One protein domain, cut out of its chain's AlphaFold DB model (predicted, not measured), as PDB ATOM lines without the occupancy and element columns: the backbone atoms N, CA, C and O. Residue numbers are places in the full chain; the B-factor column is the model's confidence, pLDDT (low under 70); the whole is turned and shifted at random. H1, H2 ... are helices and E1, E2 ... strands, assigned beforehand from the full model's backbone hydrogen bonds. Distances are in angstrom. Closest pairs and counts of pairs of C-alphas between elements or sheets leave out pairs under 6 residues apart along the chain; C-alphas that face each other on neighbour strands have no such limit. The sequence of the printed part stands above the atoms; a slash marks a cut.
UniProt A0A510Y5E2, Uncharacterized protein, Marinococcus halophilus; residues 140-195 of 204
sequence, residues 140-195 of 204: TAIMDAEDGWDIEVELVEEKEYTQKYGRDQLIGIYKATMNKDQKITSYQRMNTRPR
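AT A GLANCE: This is residues 140 to 195 of the 204 residues of an uncharacterized protein of Marinococcus halophilus (UniProt A0A510Y5E2). A narrow, twisted sheet of four strands makes most of this rod, and the short helix H1 lies beyond one end of it, between E2 and E3 along the chain. E1, the shortest strand, runs beside the part of E2 away from H1. The printed part has 56 residues, with one named helix and four named strands in the order E1, E2, H1, E3, E4; the sheet order is E1 - E2 - E3 - E4, all antiparallel, and the class is mostly strand. The whole is loose, with a radius of gyration of the C-alphas of 14.2 A and spans of 44 by 15 by 13 A.

HOW THE PARTS SIT: E1, residues 140 to 145, and E2, residues 148 to 156, form a hairpin at 161 degrees, with N 143 and O 150 2.8 A apart, within hydrogen-bond range. E2 is the antiparallel neighbour of E3, residues 170 to 179; N 151 and O 176 are within hydrogen-bond range at 2.8 A. E3 and E4, residues 184 to 194, form a second hairpin, with N 175 and O 188 within hydrogen-bond range at 2.9 A. E4 bends by 53 degrees at residue 191. E1 and E4 are the edge strands and are apart. H1, residues 160 to 165, is not on the sheet, with 2 pairs of C-alphas within 10 A; every O i to N i+4 pair in it is within hydrogen-bond range.

IN THESE COORDINATES: E1 begins at C-alpha 140 (199.744, 235.244, 138.393). E2 is 25.9 A long, E3 28.8 A and E4 26.5 A, from first to last C-alpha. H1 begins at C-alpha 160 (178.080, 241.967, 148.498), and E4 ends at C-alpha 194 (187.444, 230.907, 149.027).

THE WHOLE: The C-alphas farthest apart, those of Glu 146 and Lys 164, are 44.1 A apart. The printed part has no cut, and its four links are tight. The mean pLDDT of the printed part is 88.2; residues 159 to 166 are under 70.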
ATOM      1  N   THR A 140     199.013 236.414 137.875       95.38
ATOM      2  CA  THR A 140     199.744 235.244 138.393       95.38
ATOM      3  C   THR A 140     200.702 234.654 137.371       95.38
ATOM      4  O   THR A 140     201.764 234.170 137.760       95.38
ATOM      5  N   ALA A 141     200.369 234.729 136.081       95.00
ATOM      6  CA  ALA A 141     201.240 234.284 135.003       95.00
ATOM      7  C   ALA A 141     200.991 235.070 133.711       95.00
ATOM      8  O   ALA A 141     199.860 235.455 133.413       95.00
ATOM      9  N   ILE A 142     202.060 235.263 132.944       96.06
ATOM     10  CA  ILE A 142     202.023 235.672 131.540       96.06
ATOM     11  C   ILE A 142     202.943 234.692 130.819       96.06
ATOM     12  O   ILE A 142     204.123 234.599 131.156       96.06
ATOM     13  N   MET A 143     202.381 233.930 129.894       93.94
ATOM     14  CA  MET A 143     203.071 232.921 129.103       93.94
ATOM     15  C   MET A 143     202.986 233.330 127.641       93.94
ATOM     16  O   MET A 143     201.987 233.903 127.208       93.94
ATOM     17  N   ASP A 144     204.044 233.071 126.894       91.81
ATOM     18  CA  ASP A 144     204.022 233.171 125.445       91.81
ATOM     19  C   ASP A 144     203.081 232.118 124.841       91.81
ATOM     20  O   ASP A 144     202.871 231.039 125.398       91.81
ATOM     21  N   ALA A 145     202.478 232.472 123.710       90.31
ATOM     22  CA  ALA A 145     201.654 231.600 122.888       90.31
ATOM     23  C   ALA A 145     201.863 231.962 121.407       90.31
ATOM     24  O   ALA A 145     202.288 233.076 121.096       90.31
ATOM     25  N   GLU A 146     201.517 231.059 120.482       87.94
ATOM     26  CA  GLU A 146     201.731 231.242 119.027       87.94
ATOM     27  C   GLU A 146     201.214 232.606 118.502       87.94
ATOM     28  O   GLU A 146     201.874 233.305 117.719       87.94
ATOM     29  N   ASP A 147     200.053 233.039 119.007       87.88
ATOM     30  CA  ASP A 147     199.354 234.257 118.582       87.88
ATOM     31  C   ASP A 147     199.410 235.419 119.590       87.88
ATOM     32  O   ASP A 147     198.694 236.416 119.444       87.88
ATOM     33  N   GLY A 148     200.307 235.349 120.576       93.56
ATOM     34  CA  GLY A 148     200.527 236.418 121.548       93.56
ATOM     35  C   GLY A 148     200.853 235.878 122.934       93.56
ATOM     36  O   GLY A 148     201.914 235.295 123.132       93.56
ATOM     37  N   TRP A 149     199.962 236.111 123.898       96.75
ATOM     38  CA  TRP A 149     200.181 235.738 125.293       96.75
ATOM     39  C   TRP A 149     198.949 235.133 125.954       96.75
ATOM     40  O   TRP A 149     197.847 235.683 125.878       96.75
ATOM     41  N   ASP A 150     199.189 234.059 126.695       96.69
ATOM     42  CA  ASP A 150     198.254 233.471 127.642       96.69
ATOM     43  C   ASP A 150     198.494 234.068 129.028       96.69
ATOM     44  O   ASP A 150     199.594 234.033 129.582       96.69
ATOM     45  N   ILE A 151     197.443 234.616 129.618       97.56
ATOM     46  CA  ILE A 151     197.500 235.346 130.879       97.56
ATOM     47  C   ILE A 151     196.631 234.622 131.898       97.56
ATOM     48  O   ILE A 151     195.481 234.284 131.621       97.56
ATOM     49  N   GLU A 152     197.156 234.431 133.103       97.38
ATOM     50  CA  GLU A 152     196.390 233.956 134.253       97.38
ATOM     51  C   GLU A 152     196.281 235.076 135.293       97.38
ATOM     52  O   GLU A 152     197.276 235.725 135.645       97.38
ATOM     53  N   VAL A 153     195.061 235.325 135.770       96.69
ATOM     54  CA  VAL A 153     194.780 236.351 136.781       96.69
ATOM     55  C   VAL A 153     193.858 235.828 137.879       96.69
ATOM     56  O   VAL A 153     192.969 235.008 137.647       96.69
ATOM     57  N   GLU A 154     194.050 236.360 139.081       94.62
ATOM     58  CA  GLU A 154     193.158 236.208 140.228       94.62
ATOM     59  C   GLU A 154     192.366 237.507 140.449       94.62
ATOM     60  O   GLU A 154     192.948 238.595 140.481       94.62
ATOM     61  N   LEU A 155     191.048 237.392 140.643       92.50
ATOM     62  CA  LEU A 155     190.130 238.499 140.941       92.50
ATOM     63  C   LEU A 155     189.309 238.221 142.197       92.50
ATOM     64  O   LEU A 155     188.992 237.074 142.490       92.50
ATOM     65  N   VAL A 156     188.892 239.267 142.911       88.88
ATOM     66  CA  VAL A 156     187.924 239.148 144.015       88.88
ATOM     67  C   VAL A 156     186.507 239.295 143.451       88.88
ATOM     68  O   VAL A 156     186.130 240.388 143.036       88.88
ATOM     69  N   GLU A 157     185.707 238.230 143.415       82.56
ATOM     70  CA  GLU A 157     184.416 238.251 142.701       82.56
ATOM     71  C   GLU A 157     183.247 238.851 143.504       82.56
ATOM     72  O   GLU A 157     182.265 239.268 142.899       82.56
ATOM     73  N   GLU A 158     183.317 238.977 144.837       74.06
ATOM     74  CA  GLU A 158     182.141 239.407 145.618       74.06
ATOM     75  C   GLU A 158     182.436 240.323 146.816       74.06
ATOM     76  O   GLU A 158     182.916 239.894 147.872       74.06
ATOM     77  N   LYS A 159     182.011 241.590 146.695       65.56
ATOM     78  CA  LYS A 159     181.858 242.515 147.834       65.56
ATOM     79  C   LYS A 159     180.535 242.291 148.592       65.56
ATOM     80  O   LYS A 159     180.536 242.305 149.821       65.56
ATOM     81  N   GLU A 160     179.425 242.034 147.890       60.97
ATOM     82  CA  GLU A 160     178.080 241.967 148.498       60.97
ATOM     83  C   GLU A 160     177.770 240.642 149.211       60.97
ATOM     84  O   GLU A 160     177.130 240.645 150.262       60.97
ATOM     85  N   TYR A 161     178.249 239.503 148.706       61.34
ATOM     86  CA  TYR A 161     178.014 238.202 149.347       61.34
ATOM     87  C   TYR A 161     178.717 238.086 150.702       61.34
ATOM     88  O   TYR A 161     178.116 237.658 151.691       61.34
ATOM     89  N   THR A 162     179.966 238.555 150.766       62.72
ATOM     90  CA  THR A 162     180.746 238.677 152.003       62.72
ATOM     91  C   THR A 162     180.011 239.552 153.024       62.72
ATOM     92  O   THR A 162     179.870 239.160 154.181       62.72
ATOM     93  N   GLN A 163     179.467 240.700 152.593       63.78
ATOM     94  CA  GLN A 163     178.680 241.587 153.461       63.78
ATOM     95  C   GLN A 163     177.379 240.944 153.950       63.78
ATOM     96  O   GLN A 163     177.018 241.106 155.113       63.78
ATOM     97  N   LYS A 164     176.672 240.213 153.083       66.00
ATOM     98  CA  LYS A 164     175.353 239.658 153.401       66.00
ATOM     99  C   LYS A 164     175.415 238.429 154.307       66.00
ATOM    100  O   LYS A 164     174.507 238.226 155.108       66.00
ATOM    101  N   TYR A 165     176.459 237.611 154.184       68.88
ATOM    102  CA  TYR A 165     176.539 236.319 154.874       68.88
ATOM    103  C   TYR A 165     177.729 236.188 155.829       68.88
ATOM    104  O   TYR A 165     177.878 235.134 156.447       68.88
ATOM    105  N   GLY A 166     178.579 237.216 155.951       66.69
ATOM    106  CA  GLY A 166     179.779 237.176 156.794       66.69
ATOM    107  C   GLY A 166     180.762 236.077 156.382       66.69
ATOM    108  O   GLY A 166     181.475 235.538 157.226       66.69
ATOM    109  N   ARG A 167     180.737 235.680 155.104       71.25
ATOM    110  CA  ARG A 167     181.553 234.592 154.556       71.25
ATOM    111  C   ARG A 167     182.840 235.124 153.952       71.25
ATOM    112  O   ARG A 167     182.965 236.306 153.656       71.25
ATOM    113  N   ASP A 168     183.789 234.217 153.791       76.25
ATOM    114  CA  ASP A 168     185.098 234.511 153.234       76.25
ATOM    115  C   ASP A 168     184.999 235.022 151.786       76.25
ATOM    116  O   ASP A 168     184.099 234.625 151.042       76.25
ATOM    117  N   GLN A 169     185.919 235.902 151.383       82.69
ATOM    118  CA  GLN A 169     185.905 236.484 150.035       82.69
ATOM    119  C   GLN A 169     186.115 235.401 148.972       82.69
ATOM    120  O   GLN A 169     186.978 234.534 149.131       82.69
ATOM    121  N   LEU A 170     185.371 235.474 147.868       87.38
ATOM    122  CA  LEU A 170     185.555 234.577 146.731       87.38
ATOM    123  C   LEU A 170     186.649 235.113 145.798       87.38
ATOM    124  O   LEU A 170     186.600 236.273 145.383       87.38
ATOM    125  N   ILE A 171     187.611 234.260 145.456       91.12
ATOM    126  CA  ILE A 171     188.642 234.517 144.454       91.12
ATOM    127  C   ILE A 171     188.306 233.734 143.186       91.12
ATOM    128  O   ILE A 171     188.198 232.506 143.217       91.12
ATOM    129  N   GLY A 172     188.157 234.444 142.076       92.81
ATOM    130  CA  GLY A 172     188.035 233.886 140.738       92.81
ATOM    131  C   GLY A 172     189.390 233.781 140.056       92.81
ATOM    132  O   GLY A 172     190.201 234.699 140.147       92.81
ATOM    133  N   ILE A 173     189.630 232.671 139.366       94.75
ATOM    134  CA  ILE A 173     190.823 232.449 138.544       94.75
ATOM    135  C   ILE A 173     190.393 232.481 137.094       94.75
ATOM    136  O   ILE A 173     189.524 231.707 136.676       94.75
ATOM    137  N   TYR A 174     191.016 233.361 136.329       96.38
ATOM    138  CA  TYR A 174     190.687 233.599 134.939       96.38
ATOM    139  C   TYR A 174     191.894 233.336 134.061       96.38
ATOM    140  O   TYR A 174     193.029 233.624 134.436       96.38
ATOM    141  N   LYS A 175     191.611 232.821 132.869       97.06
ATOM    142  CA  LYS A 175     192.544 232.822 131.753       97.06
ATOM    143  C   LYS A 175     192.103 233.864 130.746       97.06
ATOM    144  O   LYS A 175     190.918 233.931 130.426       97.06
ATOM    145  N   ALA A 176     193.042 234.656 130.262       97.25
ATOM    146  CA  ALA A 176     192.841 235.600 129.181       97.25
ATOM    147  C   ALA A 176     193.877 235.368 128.088       97.25
ATOM    148  O   ALA A 176     194.965 234.866 128.348       97.25
ATOM    149  N   THR A 177     193.518 235.751 126.874       97.38
ATOM    150  CA  THR A 177     194.405 235.722 125.711       97.38
ATOM    151  C   THR A 177     194.606 237.150 125.246       97.38
ATOM    152  O   THR A 177     193.655 237.938 125.194       97.38
ATOM    153  N   MET A 178     195.847 237.495 124.942       96.88
ATOM    154  CA  MET A 178     196.231 238.798 124.431       96.88
ATOM    155  C   MET A 178     196.963 238.616 123.114       96.88
ATOM    156  O   MET A 178     197.877 237.804 123.026       96.88
ATOM    157  N   ASN A 179     196.565 239.362 122.090       95.38
ATOM    158  CA  ASN A 179     197.205 239.284 120.781       95.38
ATOM    159  C   ASN A 179     198.538 240.055 120.746       95.38
ATOM    160  O   ASN A 179     198.861 240.801 121.669       95.38
ATOM    161  N   LYS A 180     199.278 239.935 119.637       93.19
ATOM    162  CA  LYS A 180     200.557 240.635 119.386       93.19
ATOM    163  C   LYS A 180     200.467 242.172 119.454       93.19
ATOM    164  O   LYS A 180     201.471 242.817 119.736       93.19
ATOM    165  N   ASP A 181     199.273 242.746 119.290       93.81
ATOM    166  CA  ASP A 181     199.000 244.184 119.456       93.81
ATOM    167  C   ASP A 181     198.718 244.586 120.917       93.81
ATOM    168  O   ASP A 181     198.227 245.686 121.172       93.81
ATOM    169  N   GLN A 182     198.975 243.688 121.874       94.31
ATOM    170  CA  GLN A 182     198.705 243.861 123.304       94.31
ATOM    171  C   GLN A 182     197.226 244.122 123.626       94.31
ATOM    172  O   GLN A 182     196.897 244.807 124.587       94.31
ATOM    173  N   LYS A 183     196.298 243.571 122.836       95.50
ATOM    174  CA  LYS A 183     194.855 243.659 123.101       95.50
ATOM    175  C   LYS A 183     194.331 242.337 123.631       95.50
ATOM    176  O   LYS A 183     194.557 241.295 123.018       95.50
ATOM    177  N   ILE A 184     193.589 242.385 124.736       96.75
ATOM    178  CA  ILE A 184     192.862 241.222 125.256       96.75
ATOM    179  C   ILE A 184     191.776 240.841 124.241       96.75
ATOM    180  O   ILE A 184     190.902 241.651 123.932       96.75
ATOM    181  N   THR A 185     191.832 239.622 123.710       96.56
ATOM    182  CA  THR A 185     190.893 239.124 122.689       96.56
ATOM    183  C   THR A 185     189.835 238.198 123.273       96.56
ATOM    184  O   THR A 185     188.708 238.167 122.781       96.56
ATOM    185  N   SER A 186     190.159 237.461 124.335       96.62
ATOM    186  CA  SER A 186     189.187 236.651 125.068       96.62
ATOM    187  C   SER A 186     189.594 236.454 126.524       96.62
ATOM    188  O   SER A 186     190.773 236.552 126.867       96.62
ATOM    189  N   TYR A 187     188.615 236.170 127.381       97.00
ATOM    190  CA  TYR A 187     188.840 235.764 128.763       97.00
ATOM    191  C   TYR A 187     187.757 234.782 129.220       97.00
ATOM    192  O   TYR A 187     186.613 234.835 128.769       97.00
ATOM    193  N   GLN A 188     188.120 233.881 130.128       96.06
ATOM    194  CA  GLN A 188     187.225 232.878 130.687       96.06
ATOM    195  C   GLN A 188     187.549 232.620 132.159       96.06
ATOM    196  O   GLN A 188     188.714 232.500 132.547       96.06
ATOM    197  N   ARG A 189     186.502 232.471 132.981       95.19
ATOM    198  CA  ARG A 189     186.634 231.987 134.358       95.19
ATOM    199  C   ARG A 189     186.936 230.492 134.351       95.19
ATOM    200  O   ARG A 189     186.123 229.695 133.886       95.19
ATOM    201  N   MET A 190     188.082 230.123 134.905       95.50
ATOM    202  CA  MET A 190     188.543 228.739 134.977       95.50
ATOM    203  C   MET A 190     188.117 228.056 136.269       95.50
ATOM    204  O   MET A 190     187.770 226.877 136.260       95.50
ATOM    205  N   ASN A 191     188.177 228.779 137.389       92.50
ATOM    206  CA  ASN A 191     187.856 228.237 138.703       92.50
ATOM    207  C   ASN A 191     187.471 229.350 139.686       92.50
ATOM    208  O   ASN A 191     187.769 230.520 139.451       92.50
ATOM    209  N   THR A 192     186.856 228.977 140.803       90.38
ATOM    210  CA  THR A 192     186.610 229.853 141.950       90.38
ATOM    211  C   THR A 192     187.014 229.154 143.240       90.38
ATOM    212  O   THR A 192     186.916 227.933 143.370       90.38
ATOM    213  N   ARG A 193     187.491 229.925 144.215       88.75
ATOM    214  CA  ARG A 193     187.862 229.412 145.537       88.75
ATOM    215  C   ARG A 193     187.597 230.444 146.633       88.75
ATOM    216  O   ARG A 193     187.693 231.640 146.366       88.75
ATOM    217  N   PRO A 194     187.328 230.021 147.876       88.44
ATOM    218  CA  PRO A 194     187.444 230.907 149.027       88.44
ATOM    219  C   PRO A 194     188.876 231.432 149.155       88.44
ATOM    220  O   PRO A 194     189.840 230.716 148.872       88.44
ATOM    221  N   ARG A 195     189.028 232.672 149.617       85.88
ATOM    222  CA  ARG A 195     190.335 233.310 149.799       85.88
ATOM    223  C   ARG A 195     191.238 232.538 150.762       85.88
ATOM    224  O   ARG A 195     192.443 232.482 150.516       85.88
TER     225      ARG A 195